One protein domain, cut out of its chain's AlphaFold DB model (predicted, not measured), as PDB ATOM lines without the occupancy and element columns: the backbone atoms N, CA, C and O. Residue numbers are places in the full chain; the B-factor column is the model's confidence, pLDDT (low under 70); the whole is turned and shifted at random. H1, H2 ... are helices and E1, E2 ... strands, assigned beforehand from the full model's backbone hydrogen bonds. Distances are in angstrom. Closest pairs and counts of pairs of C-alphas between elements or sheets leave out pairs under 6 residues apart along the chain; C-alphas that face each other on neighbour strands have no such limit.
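AT A GLANCE: This is residues 130 to 135 and 144 to 253 of the 465 residues of an uncharacterized protein of Xanthomonas campestris (UniProt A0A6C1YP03). Two long helices, H1 and H2, lie side by side and run the same way, and two short helices, H3 and H4, pack on H2. A small two-stranded ribbon, E1 and E2, lies away from H2, H3 and H4, and long links join most of the parts. The 116 printed residues hold two named strands and then four named helices, in the order E1 E2 H1 H2 H3 H4; the sheet E1 - E2 is antiparallel. The class is mostly helix, with 55 residues, under half, in named elements. The whole is compact, with a radius of gyration of the C-alphas of 13.6 A and spans of 43 by 32 by 27 A.

HOW THE PARTS SIT: E1, residues 131 to 133, and E2, residues 145 to 149, are antiparallel neighbours at 116 degrees, with N 132 and O 146 2.9 A apart, within hydrogen-bond range. Residues 148 to 149 of E2 also pair, parallel, with residues 183 to 184. H1, residues 161 to 177, touches H2, residues 194 to 210, at a shallow tilt of 8 degrees, the same way; their closest C-alphas, of Thr 175 and Trp 207, are 7.0 A apart. H2 is the hub. With residues 194 to 201 alone it touches H3, residues 226 to 234, at a steep tilt of 59 degrees; the closest C-alphas, of Ala 197 and Leu 232, are 6.3 A apart. With residues 201 to 205 alone it touches H4, residues 237 to 240; the closest C-alphas, of Val 201 and Phe 237, are 5.2 A apart. H1 is apart from H3 and H4. In H1, H2 and H3 every O i to N i+4 pair is within hydrogen-bond range; H4 is too short for one, and its one O i to N i+3 pair is within range.

IN THESE COORDINATES: E1 begins at C-alpha 131, (348.477, 325.024, 272.897), and measures 7.0 A; E2 measures 12.7 A. H1 measures 24.2 A and H2 24.4 A. H3 measures 12.0 A, and H4, 5.4 A, ends at C-alpha 240, (359.786, 319.839, 250.829).

THE WHOLE: The C-alphas of Val 177 and Asp 253, the two farthest apart, are 42.9 A apart. Residues 136 to 143 are not printed, and C-alphas 135 and 144 are 9.8 A apart across the cut. The links E2 to H1, H1 to H2 and H2 to H3 are long. The pLDDT is under 70 at residues 135, 212 to 215 and 244.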
ATOM      1  N   PRO A 130     350.156 329.248 271.046       93.94
ATOM      2  CA  PRO A 130     349.289 328.681 272.074       93.94
ATOM      3  C   PRO A 130     349.138 327.161 271.905       93.94
ATOM      4  O   PRO A 130     349.339 326.601 270.825       93.94
ATOM      5  N   ARG A 131     348.807 326.454 272.991       92.12
ATOM      6  CA  ARG A 131     348.477 325.024 272.897       92.12
ATOM      7  C   ARG A 131     347.061 324.890 272.348       92.12
ATOM      8  O   ARG A 131     346.134 325.397 272.967       92.12
ATOM      9  N   ARG A 132     346.909 324.182 271.234       87.88
ATOM     10  CA  ARG A 132     345.617 323.863 270.623       87.88
ATOM     11  C   ARG A 132     345.470 322.351 270.460       87.88
ATOM     12  O   ARG A 132     346.490 321.669 270.326       87.88
ATOM     13  N   PRO A 133     344.250 321.802 270.530       82.94
ATOM     14  CA  PRO A 133     344.022 320.402 270.195       82.94
ATOM     15  C   PRO A 133     344.425 320.139 268.737       82.94
ATOM     16  O   PRO A 133     344.221 320.993 267.879       82.94
ATOM     17  N   LEU A 134     345.006 318.970 268.460       74.12
ATOM     18  CA  LEU A 134     345.294 318.560 267.084       74.12
ATOM     19  C   LEU A 134     343.985 318.387 266.280       74.12
ATOM     20  O   LEU A 134     343.031 317.818 266.825       74.12
ATOM     21  N   PRO A 135     343.932 318.827 265.008       65.19
ATOM     22  CA  PRO A 135     342.867 318.454 264.076       65.19
ATOM     23  C   PRO A 135     342.811 316.921 263.957       65.19
ATOM     24  O   PRO A 135     343.853 316.273 263.859       65.19
ATOM     25  N   LYS A 144     345.705 315.306 272.040       78.50
ATOM     26  CA  LYS A 144     346.991 315.823 272.514       78.50
ATOM     27  C   LYS A 144     347.126 317.273 272.057       78.50
ATOM     28  O   LYS A 144     347.226 317.544 270.866       78.50
ATOM     29  N   ALA A 145     347.143 318.210 273.002       85.94
ATOM     30  CA  ALA A 145     347.332 319.616 272.675       85.94
ATOM     31  C   ALA A 145     348.773 319.869 272.201       85.94
ATOM     32  O   ALA A 145     349.726 319.513 272.906       85.94
ATOM     33  N   VAL A 146     348.938 320.520 271.052       89.56
ATOM     34  CA  VAL A 146     350.222 320.862 270.427       89.56
ATOM     35  C   VAL A 146     350.351 322.381 270.310       89.56
ATOM     36  O   VAL A 146     349.367 323.107 270.177       89.56
ATOM     37  N   ARG A 147     351.582 322.883 270.440       92.94
ATOM     38  CA  ARG A 147     351.896 324.301 270.232       92.94
ATOM     39  C   ARG A 147     351.642 324.643 268.766       92.94
ATOM     40  O   ARG A 147     352.210 323.981 267.906       92.94
ATOM     41  N   THR A 148     350.790 325.625 268.497       93.00
ATOM     42  CA  THR A 148     350.305 325.915 267.141       93.00
ATOM     43  C   THR A 148     350.468 327.390 266.821       93.00
ATOM     44  O   THR A 148     349.976 328.220 267.580       93.00
ATOM     45  N   ILE A 149     351.144 327.698 265.717       94.69
ATOM     46  CA  ILE A 149     351.240 329.040 265.136       94.69
ATOM     47  C   ILE A 149     350.186 329.154 264.036       94.69
ATOM     48  O   ILE A 149     350.010 328.219 263.259       94.69
ATOM     49  N   THR A 150     349.503 330.291 263.964       93.69
ATOM     50  CA  THR A 150     348.485 330.568 262.945       93.69
ATOM     51  C   THR A 150     348.911 331.796 262.136       93.69
ATOM     52  O   THR A 150     349.252 332.807 262.756       93.69
ATOM     53  N   PRO A 151     348.933 331.731 260.792       95.12
ATOM     54  CA  PRO A 151     349.241 332.872 259.945       95.12
ATOM     55  C   PRO A 151     348.087 333.892 259.948       95.12
ATOM     56  O   PRO A 151     346.948 333.535 260.270       95.12
ATOM     57  N   PRO A 152     348.343 335.156 259.565       96.50
ATOM     58  CA  PRO A 152     347.274 336.060 259.144       96.50
ATOM     59  C   PRO A 152     346.525 335.503 257.910       96.50
ATOM     60  O   PRO A 152     347.080 334.674 257.187       96.50
ATOM     61  N   PRO A 153     345.298 335.978 257.619       96.94
ATOM     62  CA  PRO A 153     344.518 335.521 256.461       96.94
ATOM     63  C   PRO A 153     345.162 335.815 255.101       96.94
ATOM     64  O   PRO A 153     344.849 335.144 254.121       96.94
ATOM     65  N   VAL A 154     346.046 336.809 255.039       97.44
ATOM     66  CA  VAL A 154     346.772 337.206 253.829       97.44
ATOM     67  C   VAL A 154     348.258 337.192 254.147       97.44
ATOM     68  O   VAL A 154     348.678 337.800 255.132       97.44
ATOM     69  N   LEU A 155     349.054 336.512 253.329       97.25
ATOM     70  CA  LEU A 155     350.509 336.579 253.384       97.25
ATOM     71  C   LEU A 155     351.029 337.276 252.138       97.25
ATOM     72  O   LEU A 155     350.865 336.783 251.024       97.25
ATOM     73  N   ASP A 156     351.654 338.423 252.360       95.38
ATOM     74  CA  ASP A 156     352.103 339.311 251.302       95.38
ATOM     75  C   ASP A 156     353.213 340.268 251.789       95.38
ATOM     76  O   ASP A 156     353.261 340.612 252.979       95.38
ATOM     77  N   LEU A 157     354.141 340.653 250.903       94.25
ATOM     78  CA  LEU A 157     355.254 341.565 251.222       94.25
ATOM     79  C   LEU A 157     354.974 343.037 250.883       94.25
ATOM     80  O   LEU A 157     355.715 343.911 251.340       94.25
ATOM     81  N   GLU A 158     353.919 343.315 250.131       91.06
ATOM     82  CA  GLU A 158     353.429 344.638 249.764       91.06
ATOM     83  C   GLU A 158     352.417 345.149 250.794       91.06
ATOM     84  O   GLU A 158     352.712 346.084 251.540       91.06
ATOM     85  N   GLU A 159     351.265 344.490 250.883       91.94
ATOM     86  CA  GLU A 159     350.087 344.902 251.644       91.94
ATOM     87  C   GLU A 159     350.134 344.454 253.107       91.94
ATOM     88  O   GLU A 159     349.629 345.150 253.987       91.94
ATOM     89  N   ASN A 160     350.764 343.306 253.395       95.75
ATOM     90  CA  ASN A 160     350.780 342.724 254.743       95.75
ATOM     91  C   ASN A 160     352.185 342.379 255.265       95.75
ATOM     92  O   ASN A 160     352.391 341.392 255.980       95.75
ATOM     93  N   TYR A 161     353.169 343.219 254.930       96.19
ATOM     94  CA  TYR A 161     354.585 342.976 255.217       96.19
ATOM     95  C   TYR A 161     354.867 342.604 256.683       96.19
ATOM     96  O   TYR A 161     355.483 341.569 256.958       96.19
ATOM     97  N   SER A 162     354.426 343.429 257.643       96.62
ATOM     98  CA  SER A 162     354.775 343.234 259.057       96.62
ATOM     99  C   SER A 162     354.233 341.906 259.598       96.62
ATOM    100  O   SER A 162     354.976 341.178 260.256       96.62
ATOM    101  N   ALA A 163     352.990 341.530 259.280       96.88
ATOM    102  CA  ALA A 163     352.423 340.265 259.747       96.88
ATOM    103  C   ALA A 163     353.088 339.052 259.075       96.88
ATOM    104  O   ALA A 163     353.405 338.075 259.760       96.88
ATOM    105  N   THR A 164     353.380 339.133 257.772       97.00
ATOM    106  CA  THR A 164     354.093 338.085 257.022       97.00
ATOM    107  C   THR A 164     355.482 337.830 257.607       97.00
ATOM    108  O   THR A 164     355.834 336.700 257.948       97.00
ATOM    109  N   ILE A 165     356.276 338.885 257.812       96.12
ATOM    110  CA  ILE A 165     357.624 338.753 258.377       96.12
ATOM    111  C   ILE A 165     357.581 338.331 259.850       96.12
ATOM    112  O   ILE A 165     358.454 337.580 260.303       96.12
ATOM    113  N   GLN A 166     356.577 338.774 260.609       96.19
ATOM    114  CA  GLN A 166     356.399 338.360 261.997       96.19
ATOM    115  C   GLN A 166     356.097 336.858 262.106       96.19
ATOM    116  O   GLN A 166     356.741 336.185 262.912       96.19
ATOM    117  N   LEU A 167     355.230 336.312 261.244       96.31
ATOM    118  CA  LEU A 167     354.975 334.870 261.159       96.31
ATOM    119  C   LEU A 167     356.275 334.083 260.952       96.31
ATOM    120  O   LEU A 167     356.571 333.167 261.721       96.31
ATOM    121  N   LEU A 168     357.088 334.462 259.960       94.69
ATOM    122  CA  LEU A 168     358.358 333.784 259.679       94.69
ATOM    123  C   LEU A 168     359.309 333.858 260.883       94.69
ATOM    124  O   LEU A 168     359.942 332.868 261.255       94.69
ATOM    125  N   LYS A 169     359.386 335.012 261.558       93.50
ATOM    126  CA  LYS A 169     360.180 335.170 262.789       93.50
ATOM    127  C   LYS A 169     359.676 334.292 263.931       93.50
ATOM    128  O   LYS A 169     360.497 333.797 264.709       93.50
ATOM    129  N   ASP A 170     358.370 334.100 264.049       94.62
ATOM    130  CA  ASP A 170     357.770 333.256 265.078       94.62
ATOM    131  C   ASP A 170     357.974 331.767 264.787       94.62
ATOM    132  O   ASP A 170     358.340 331.025 265.700       94.62
ATOM    133  N   ILE A 171     357.892 331.347 263.520       92.81
ATOM    134  CA  ILE A 171     358.281 329.998 263.075       92.81
ATOM    135  C   ILE A 171     359.755 329.734 263.412       92.81
ATOM    136  O   ILE A 171     360.083 328.699 264.003       92.81
ATOM    137  N   ARG A 172     360.656 330.683 263.128       90.88
ATOM    138  CA  ARG A 172     362.088 330.570 263.474       90.88
ATOM    139  C   ARG A 172     362.312 330.444 264.977       90.88
ATOM    140  O   ARG A 172     363.101 329.603 265.416       90.88
ATOM    141  N   LEU A 173     361.628 331.273 265.768       91.12
ATOM    142  CA  LEU A 173     361.700 331.218 267.226       91.12
ATOM    143  C   LEU A 173     361.225 329.855 267.742       91.12
ATOM    144  O   LEU A 173     361.938 329.219 268.517       91.12
ATOM    145  N   ALA A 174     360.055 329.395 267.296       91.31
ATOM    146  CA  ALA A 174     359.481 328.118 267.702       91.31
ATOM    147  C   ALA A 174     360.357 326.935 267.295       91.31
ATOM    148  O   ALA A 174     360.609 326.061 268.120       91.31
ATOM    149  N   THR A 175     360.918 326.949 266.086       89.19
ATOM    150  CA  THR A 175     361.855 325.919 265.615       89.19
ATOM    151  C   THR A 175     363.031 325.752 266.569       89.19
ATOM    152  O   THR A 175     363.364 324.627 266.941       89.19
ATOM    153  N   ARG A 176     363.616 326.865 267.029       87.69
ATOM    154  CA  ARG A 176     364.751 326.856 267.958       87.69
ATOM    155  C   ARG A 176     364.352 326.490 269.388       87.69
ATOM    156  O   ARG A 176     365.020 325.674 270.011       87.69
ATOM    157  N   VAL A 177     363.311 327.121 269.932       89.38
ATOM    158  CA  VAL A 177     362.958 327.009 271.360       89.38
ATOM    159  C   VAL A 177     362.210 325.711 271.662       89.38
ATOM    160  O   VAL A 177     362.420 325.105 272.711       89.38
ATOM    161  N   LEU A 178     361.342 325.275 270.748       88.38
ATOM    162  CA  LEU A 178     360.533 324.066 270.900       88.38
ATOM    163  C   LEU A 178     361.172 322.834 270.258       88.38
ATOM    164  O   LEU A 178     360.552 321.773 270.290       88.38
ATOM    165  N   ASP A 179     362.382 322.946 269.697       84.56
ATOM    166  CA  ASP A 179     363.077 321.831 269.037       84.56
ATOM    167  C   ASP A 179     362.166 321.170 267.987       84.56
ATOM    168  O   ASP A 179     361.889 319.972 268.036       84.56
ATOM    169  N   ALA A 180     361.601 321.998 267.097       83.38
ATOM    170  CA  ALA A 180     360.635 321.607 266.061       83.38
ATOM    171  C   ALA A 180     359.282 321.040 266.539       83.38
ATOM    172  O   ALA A 180     358.485 320.610 265.712       83.38
ATOM    173  N   LYS A 181     358.985 321.001 267.846       87.06
ATOM    174  CA  LYS A 181     357.763 320.362 268.381       87.06
ATOM    175  C   LYS A 181     356.573 321.322 268.405       87.06
ATOM    176  O   LYS A 181     356.041 321.645 269.471       87.06
ATOM    177  N   PHE A 182     356.166 321.781 267.229       90.12
ATOM    178  CA  PHE A 182     355.013 322.656 267.028       90.12
ATOM    179  C   PHE A 182     354.398 322.433 265.641       90.12
ATOM    180  O   PHE A 182     354.947 321.700 264.824       90.12
ATOM    181  N   MET A 183     353.248 323.052 265.403       90.12
ATOM    182  CA  MET A 183     352.514 323.017 264.140       90.12
ATOM    183  C   MET A 183     352.312 324.441 263.618       90.12
ATOM    184  O   MET A 183     352.178 325.373 264.414       90.12
ATOM    185  N   VAL A 184     352.255 324.594 262.297       91.50
ATOM    186  CA  VAL A 184     351.736 325.797 261.641       91.50
ATOM    187  C   VAL A 184     350.390 325.429 261.025       91.50
ATOM    188  O   VAL A 184     350.319 324.530 260.193       91.50
ATOM    189  N   ASP A 185     349.326 326.072 261.491       91.38
ATOM    190  CA  ASP A 185     347.960 325.849 261.021       91.38
ATOM    191  C   ASP A 185     347.651 326.814 259.879       91.38
ATOM    192  O   ASP A 185     347.367 327.980 260.135       91.38
ATOM    193  N   LEU A 186     347.742 326.341 258.634       92.50
ATOM    194  CA  LEU A 186     347.499 327.153 257.437       92.50
ATOM    195  C   LEU A 186     346.016 327.249 257.047       92.50
ATOM    196  O   LEU A 186     345.698 327.976 256.117       92.50
ATOM    197  N   THR A 187     345.103 326.594 257.768       91.38
ATOM    198  CA  THR A 187     343.654 326.628 257.476       91.38
ATOM    199  C   THR A 187     343.078 328.051 257.396       91.38
ATOM    200  O   THR A 187     342.240 328.311 256.535       91.38
ATOM    201  N   PRO A 188     343.502 329.015 258.242       93.06
ATOM    202  CA  PRO A 188     342.978 330.382 258.175       93.06
ATOM    203  C   PRO A 188     343.539 331.228 257.028       93.06
ATOM    204  O   PRO A 188     343.047 332.335 256.810       93.06
ATOM    205  N   LEU A 189     344.572 330.749 256.327       95.75
ATOM    206  CA  LEU A 189     345.191 331.456 255.212       95.75
ATOM    207  C   LEU A 189     344.255 331.423 253.998       95.75
ATOM    208  O   LEU A 189     343.851 330.356 253.546       95.75
ATOM    209  N   ARG A 190     343.913 332.603 253.480       95.31
ATOM    210  CA  ARG A 190     343.010 332.797 252.336       95.31
ATOM    211  C   ARG A 190     343.744 333.228 251.083       95.31
ATOM    212  O   ARG A 190     343.325 332.893 249.988       95.31
ATOM    213  N   GLN A 191     344.828 333.981 251.239       94.62
ATOM    214  CA  GLN A 191     345.598 334.498 250.116       94.62
ATOM    215  C   GLN A 191     347.089 334.469 250.423       94.62
ATOM    216  O   GLN A 191     347.521 334.774 251.538       94.62
ATOM    217  N   ILE A 192     347.875 334.120 249.411       94.81
ATOM    218  CA  ILE A 192     349.332 334.141 249.466       94.81
ATOM    219  C   ILE A 192     349.873 334.656 248.135       94.81
ATOM    220  O   ILE A 192     349.501 334.150 247.072       94.81
ATOM    221  N   SER A 193     350.718 335.682 248.183       93.19
ATOM    222  CA  SER A 193     351.391 336.194 246.989       93.19
ATOM    223  C   SER A 193     352.614 335.353 246.613       93.19
ATOM    224  O   SER A 193     353.119 334.610 247.466       93.19
ATOM    225  N   PRO A 194     353.126 335.466 245.369       91.25
ATOM    226  CA  PRO A 194     354.332 334.756 244.942       91.25
ATOM    227  C   PRO A 194     355.502 334.926 245.918       91.25
ATOM    228  O   PRO A 194     356.080 333.943 246.393       91.25
ATOM    229  N   ALA A 195     355.778 336.175 246.299       93.56
ATOM    230  CA  ALA A 195     356.847 336.531 247.219       93.56
ATOM    231  C   ALA A 195     356.693 335.866 248.599       93.56
ATOM    232  O   ALA A 195     357.654 335.354 249.181       93.56
ATOM    233  N   ALA A 196     355.474 335.842 249.140       94.81
ATOM    234  CA  ALA A 196     355.209 335.212 250.426       94.81
ATOM    235  C   ALA A 196     355.253 333.677 250.359       94.81
ATOM    236  O   ALA A 196     355.682 333.026 251.317       94.81
ATOM    237  N   ALA A 197     354.854 333.089 249.233       94.31
ATOM    238  CA  ALA A 197     354.884 331.650 249.033       94.31
ATOM    239  C   ALA A 197     356.322 331.113 248.945       94.31
ATOM    240  O   ALA A 197     356.637 330.153 249.653       94.31
ATOM    241  N   ILE A 198     357.233 331.770 248.209       94.56
ATOM    242  CA  ILE A 198     358.647 331.342 248.167       94.56
ATOM    243  C   ILE A 198     359.296 331.463 249.549       94.56
ATOM    244  O   ILE A 198     360.047 330.578 249.956       94.56
ATOM    245  N   LEU A 199     358.950 332.500 250.320       94.25
ATOM    246  CA  LEU A 199     359.399 332.648 251.705       94.25
ATOM    247  C   LEU A 199     358.928 331.502 252.601       94.25
ATOM    248  O   LEU A 199     359.703 330.997 253.416       94.25
ATOM    249  N   MET A 200     357.668 331.086 252.463       93.56
ATOM    250  CA  MET A 200     357.114 329.986 253.250       93.56
ATOM    251  C   MET A 200     357.785 328.652 252.900       93.56
ATOM    252  O   MET A 200     358.153 327.891 253.802       93.56
ATOM    253  N   VAL A 201     357.993 328.385 251.608       92.94
ATOM    254  CA  VAL A 201     358.692 327.187 251.119       92.94
ATOM    255  C   VAL A 201     360.143 327.169 251.606       92.94
ATOM    256  O   VAL A 201     360.576 326.180 252.203       92.94
ATOM    257  N   ALA A 202     360.870 328.279 251.453       92.69
ATOM    258  CA  ALA A 202     362.250 328.414 251.913       92.69
ATOM    259  C   ALA A 202     362.380 328.254 253.435       92.69
ATOM    260  O   ALA A 202     363.307 327.605 253.922       92.69
ATOM    261  N   GLU A 203     361.438 328.793 254.217       91.25
ATOM    262  CA  GLU A 203     361.438 328.620 255.670       91.25
ATOM    263  C   GLU A 203     361.191 327.157 256.074       91.25
ATOM    264  O   GLU A 203     361.844 326.667 256.998       91.25
ATOM    265  N   CYS A 204     360.314 326.439 255.367       89.88
ATOM    266  CA  CYS A 204     360.081 325.010 255.595       89.88
ATOM    267  C   CYS A 204     361.296 324.155 255.214       89.88
ATOM    268  O   CYS A 204     361.678 323.250 255.963       89.88
ATOM    269  N   ASP A 205     361.948 324.465 254.093       89.25
ATOM    270  CA  ASP A 205     363.172 323.785 253.669       89.25
ATOM    271  C   ASP A 205     364.308 324.009 254.684       89.25
ATOM    272  O   ASP A 205     364.927 323.061 255.181       89.25
ATOM    273  N   ARG A 206     364.487 325.259 255.134       87.25
ATOM    274  CA  ARG A 206     365.425 325.616 256.209       87.25
ATOM    275  C   ARG A 206     365.111 324.885 257.515       87.25
ATOM    276  O   ARG A 206     366.026 324.427 258.205       87.25
ATOM    277  N   TRP A 207     363.834 324.782 257.883       86.69
ATOM    278  CA  TRP A 207     363.393 324.065 259.081       86.69
ATOM    279  C   TRP A 207     363.837 322.592 259.028       86.69
ATOM    280  O   TRP A 207     364.431 322.091 259.993       86.69
ATOM    281  N   ARG A 208     363.665 321.907 257.894       84.25
ATOM    282  CA  ARG A 208     364.107 320.510 257.736       84.25
ATOM    283  C   ARG A 208     365.606 320.319 257.921       84.25
ATOM    284  O   ARG A 208     366.013 319.336 258.533       84.25
ATOM    285  N   GLU A 209     366.428 321.249 257.442       82.38
ATOM    286  CA  GLU A 209     367.883 321.174 257.632       82.38
ATOM    287  C   GLU A 209     368.287 321.404 259.098       82.38
ATOM    288  O   GLU A 209     369.200 320.762 259.619       82.38
ATOM    289  N   LYS A 210     367.579 322.298 259.793       81.00
ATOM    290  CA  LYS A 210     367.884 322.681 261.179       81.00
ATOM    291  C   LYS A 210     367.487 321.654 262.225       81.00
ATOM    292  O   LYS A 210     367.915 321.766 263.374       81.00
ATOM    293  N   THR A 211     366.632 320.703 261.879       77.19
ATOM    294  CA  THR A 211     365.985 319.847 262.868       77.19
ATOM    295  C   THR A 211     366.281 318.385 262.591       77.19
ATOM    296  O   THR A 211     366.252 317.913 261.460       77.19
ATOM    297  N   LYS A 212     366.594 317.628 263.652       67.31
ATOM    298  CA  LYS A 212     366.853 316.182 263.530       67.31
ATOM    299  C   LYS A 212     365.613 315.432 263.038       67.31
ATOM    300  O   LYS A 212     365.728 314.398 262.386       67.31
ATOM    301  N   SER A 213     364.435 315.962 263.366       61.81
ATOM    302  CA  SER A 213     363.152 315.483 262.869       61.81
ATOM    303  C   SER A 213     362.935 316.001 261.450       61.81
ATOM    304  O   SER A 213     362.339 317.051 261.252       61.81
ATOM    305  N   LYS A 214     363.395 315.239 260.455       59.38
ATOM    306  CA  LYS A 214     363.229 315.555 259.022       59.38
ATOM    307  C   LYS A 214     361.775 315.494 258.518       59.38
ATOM    308  O   LYS A 214     361.534 315.680 257.331       59.38
ATOM    309  N   TRP A 215     360.824 315.189 259.398       63.16
ATOM    310  CA  TRP A 215     359.430 314.911 259.066       63.16
ATOM    311  C   TRP A 215     358.566 316.126 259.396       63.16
ATOM    312  O   TRP A 215     357.893 316.159 260.427       63.16
ATOM    313  N   LEU A 216     358.619 317.132 258.527       78.62
ATOM    314  CA  LEU A 216     357.601 318.176 258.481       78.62
ATOM    315  C   LEU A 216     356.439 317.630 257.641       78.62
ATOM    316  O   LEU A 216     356.677 317.074 256.577       78.62
ATOM    317  N   ARG A 217     355.203 317.726 258.129       79.56
ATOM    318  CA  ARG A 217     354.011 317.240 257.420       79.56
ATOM    319  C   ARG A 217     352.947 318.322 257.412       79.56
ATOM    320  O   ARG A 217     352.836 319.070 258.385       79.56
ATOM    321  N   SER A 218     352.156 318.376 256.349       81.19
ATOM    322  CA  SER A 218     350.939 319.173 256.339       81.19
ATOM    323  C   SER A 218     349.872 318.452 257.159       81.19
ATOM    324  O   SER A 218     349.819 317.222 257.233       81.19
ATOM    325  N   VAL A 219     349.040 319.238 257.827       80.69
ATOM    326  CA  VAL A 219     347.875 318.754 258.562       80.69
ATOM    327  C   VAL A 219     346.665 319.384 257.901       80.69
ATOM    328  O   VAL A 219     346.682 320.586 257.640       80.69
ATOM    329  N   ALA A 220     345.651 318.563 257.616       80.81
ATOM    330  CA  ALA A 220     344.392 319.019 257.037       80.81
ATOM    331  C   ALA A 220     344.569 319.853 255.750       80.81
ATOM    332  O   ALA A 220     343.869 320.830 255.535       80.81
ATOM    333  N   ALA A 221     345.517 319.478 254.876       85.62
ATOM    334  CA  ALA A 221     345.769 320.229 253.642       85.62
ATOM    335  C   ALA A 221     344.527 320.345 252.742       85.62
ATOM    336  O   ALA A 221     344.387 321.329 252.029       85.62
ATOM    337  N   HIS A 222     343.608 319.376 252.807       86.25
ATOM    338  CA  HIS A 222     342.323 319.408 252.103       86.25
ATOM    339  C   HIS A 222     341.385 320.529 252.583       86.25
ATOM    340  O   HIS A 222     340.571 320.997 251.796       86.25
ATOM    341  N   ASP A 223     341.540 321.001 253.824       88.19
ATOM    342  CA  ASP A 223     340.739 322.090 254.401       88.19
ATOM    343  C   ASP A 223     341.303 323.481 254.069       88.19
ATOM    344  O   ASP A 223     340.721 324.503 254.438       88.19
ATOM    345  N   TRP A 224     342.462 323.548 253.408       92.00
ATOM    346  CA  TRP A 224     343.064 324.819 253.016       92.00
ATOM    347  C   TRP A 224     342.292 325.442 251.858       92.00
ATOM    348  O   TRP A 224     341.645 324.741 251.073       92.00
ATOM    349  N   ASP A 225     342.411 326.762 251.728       92.50
ATOM    350  CA  ASP A 225     341.907 327.465 250.555       92.50
ATOM    351  C   ASP A 225     342.514 326.856 249.269       92.50
ATOM    352  O   ASP A 225     343.740 326.692 249.207       92.50
ATOM    353  N   PRO A 226     341.699 326.486 248.258       91.81
ATOM    354  CA  PRO A 226     342.194 325.852 247.037       91.81
ATOM    355  C   PRO A 226     343.242 326.681 246.292       91.81
ATOM    356  O   PRO A 226     344.227 326.119 245.820       91.81
ATOM    357  N   SER A 227     343.098 328.012 246.233       90.56
ATOM    358  CA  SER A 227     344.083 328.864 245.547       90.56
ATOM    359  C   SER A 227     345.413 328.856 246.306       90.56
ATOM    360  O   SER A 227     346.476 328.679 245.712       90.56
ATOM    361  N   VAL A 228     345.374 328.932 247.642       93.00
ATOM    362  CA  VAL A 228     346.576 328.825 248.491       93.00
ATOM    363  C   VAL A 228     347.255 327.464 248.336       93.00
ATOM    364  O   VAL A 228     348.475 327.399 248.164       93.00
ATOM    365  N   ARG A 229     346.485 326.369 248.400       93.19
ATOM    366  CA  ARG A 229     347.006 325.003 248.273       93.19
ATOM    367  C   ARG A 229     347.648 324.781 246.908       93.19
ATOM    368  O   ARG A 229     348.771 324.280 246.871       93.19
ATOM    369  N   ARG A 230     346.987 325.204 245.827       92.00
ATOM    370  CA  ARG A 230     347.500 325.136 244.454       92.00
ATOM    371  C   ARG A 230     348.823 325.882 244.304       92.00
ATOM    372  O   ARG A 230     349.807 325.277 243.896       92.00
ATOM    373  N   ARG A 231     348.889 327.150 244.728       92.06
ATOM    374  CA  ARG A 231     350.114 327.973 244.647       92.06
ATOM    375  C   ARG A 231     351.279 327.348 245.413       92.06
ATOM    376  O   ARG A 231     352.373 327.210 244.877       92.06
ATOM    377  N   LEU A 232     351.044 326.917 246.655       93.25
ATOM    378  CA  LEU A 232     352.068 326.233 247.450       93.25
ATOM    379  C   LEU A 232     352.509 324.917 246.793       93.25
ATOM    380  O   LEU A 232     353.697 324.598 246.807       93.25
ATOM    381  N   LYS A 233     351.573 324.164 246.207       92.44
ATOM    382  CA  LYS A 233     351.864 322.917 245.499       92.44
ATOM    383  C   LYS A 233     352.736 323.142 244.271       92.44
ATOM    384  O   LYS A 233     353.785 322.517 244.189       92.44
ATOM    385  N   GLU A 234     352.340 324.045 243.378       91.94
ATOM    386  CA  GLU A 234     353.102 324.383 242.170       91.94
ATOM    387  C   GLU A 234     354.508 324.903 242.524       91.94
ATOM    388  O   GLU A 234     355.489 324.539 241.884       91.94
ATOM    389  N   MET A 235     354.639 325.666 243.616       92.44
ATOM    390  CA  MET A 235     355.938 326.132 244.115       92.44
ATOM    391  C   MET A 235     356.770 325.064 244.831       92.44
ATOM    392  O   MET A 235     357.837 325.405 245.324       92.44
ATOM    393  N   GLY A 236     356.336 323.802 244.920       91.50
ATOM    394  CA  GLY A 236     357.119 322.698 245.498       91.50
ATOM    395  C   GLY A 236     357.055 322.575 247.027       91.50
ATOM    396  O   GLY A 236     357.861 321.868 247.638       91.50
ATOM    397  N   PHE A 237     356.098 323.235 247.692       91.94
ATOM    398  CA  PHE A 237     355.943 323.173 249.151       91.94
ATOM    399  C   PHE A 237     355.791 321.736 249.664       91.94
ATOM    400  O   PHE A 237     356.424 321.350 250.644       91.94
ATOM    401  N   PHE A 238     354.962 320.920 249.013       90.25
ATOM    402  CA  PHE A 238     354.686 319.557 249.476       90.25
ATOM    403  C   PHE A 238     355.829 318.577 249.195       90.25
ATOM    404  O   PHE A 238     355.995 317.616 249.953       90.25
ATOM    405  N   ASP A 239     356.677 318.869 248.209       88.69
ATOM    406  CA  ASP A 239     357.908 318.116 247.956       88.69
ATOM    407  C   ASP A 239     358.906 318.316 249.096       88.69
ATOM    408  O   ASP A 239     359.494 317.353 249.595       88.69
ATOM    409  N   VAL A 240     359.014 319.551 249.609       88.00
ATOM    410  CA  VAL A 240     359.786 319.839 250.829       88.00
ATOM    411  C   VAL A 240     359.266 319.004 251.995       88.00
ATOM    412  O   VAL A 240     360.060 318.445 252.750       88.00
ATOM    413  N   LEU A 241     357.948 318.866 252.132       86.38
ATOM    414  CA  LEU A 241     357.327 318.056 253.183       86.38
ATOM    415  C   LEU A 241     357.459 316.539 252.963       86.38
ATOM    416  O   LEU A 241     357.149 315.766 253.870       86.38
ATOM    417  N   GLY A 242     357.919 316.093 251.791       82.19
ATOM    418  CA  GLY A 242     357.937 314.678 251.423       82.19
ATOM    419  C   GLY A 242     356.532 314.073 251.392       82.19
ATOM    420  O   GLY A 242     356.341 312.940 251.836       82.19
ATOM    421  N   MET A 243     355.542 314.849 250.941       80.75
ATOM    422  CA  MET A 243     354.133 314.465 250.919       80.75
ATOM    423  C   MET A 243     353.594 314.356 249.487       80.75
ATOM    424  O   MET A 243     352.971 315.299 248.999       80.75
ATOM    425  N   PRO A 244     353.777 313.198 248.826       67.44
ATOM    426  CA  PRO A 244     353.084 312.918 247.575       67.44
ATOM    427  C   PRO A 244     351.582 312.703 247.846       67.44
ATOM    428  O   PRO A 244     351.213 312.125 248.868       67.44
ATOM    429  N   GLY A 245     350.708 313.151 246.937       70.44
ATOM    430  CA  GLY A 245     349.261 312.871 247.004       70.44
ATOM    431  C   GLY A 245     348.386 313.964 247.630       70.44
ATOM    432  O   GLY A 245     347.339 313.668 248.203       70.44
ATOM    433  N   VAL A 246     348.797 315.228 247.542       79.31
ATOM    434  CA  VAL A 246     347.922 316.372 247.856       79.31
ATOM    435  C   VAL A 246     346.863 316.527 246.760       79.31
ATOM    436  O   VAL A 246     347.221 316.339 245.594       79.31
ATOM    437  N   PRO A 247     345.603 316.887 247.098       80.00
ATOM    438  CA  PRO A 247     344.552 317.110 246.109       80.00
ATOM    439  C   PRO A 247     345.020 317.947 244.916       80.00
ATOM    440  O   PRO A 247     345.823 318.873 245.069       80.00
ATOM    441  N   GLU A 248     344.554 317.583 243.724       81.50
ATOM    442  CA  GLU A 248     344.657 318.449 242.554       81.50
ATOM    443  C   GLU A 248     343.552 319.494 242.644       81.50
ATOM    444  O   GLU A 248     342.368 319.154 242.661       81.50
ATOM    445  N   ASP A 249     343.950 320.757 242.725       87.12
ATOM    446  CA  ASP A 249     343.035 321.878 242.582       87.12
ATOM    447  C   ASP A 249     343.032 322.304 241.112       87.12
ATOM    448  O   ASP A 249     344.107 322.383 240.507       87.12
ATOM    449  N   PRO A 250     341.861 322.567 240.510       79.94
ATOM    450  CA  PRO A 250     341.801 322.973 239.117       79.94
ATOM    451  C   PRO A 250     342.544 324.294 238.911       79.94
ATOM    452  O   PRO A 250     342.493 325.200 239.747       79.94
ATOM    453  N   TYR A 251     343.213 324.406 237.765       79.62
ATOM    454  CA  TYR A 251     343.719 325.687 237.295       79.62
ATOM    455  C   TYR A 251     342.547 326.646 237.073       79.62
ATOM    456  O   TYR A 251     341.526 326.267 236.493       79.62
ATOM    457  N   VAL A 252     342.711 327.887 237.520       83.25
ATOM    458  CA  VAL A 252     341.759 328.970 237.275       83.25
ATOM    459  C   VAL A 252     342.382 329.899 236.245       83.25
ATOM    460  O   VAL A 252     343.490 330.399 236.450       83.25
ATOM    461  N   ASP A 253     341.678 330.106 235.133       81.44
ATOM    462  CA  ASP A 253     342.134 331.010 234.080       81.44
ATOM    463  C   ASP A 253     342.360 332.428 234.624       81.44
ATOM    464  O   ASP A 253     341.621 332.911 235.484       81.44
TER     465      ASP A 253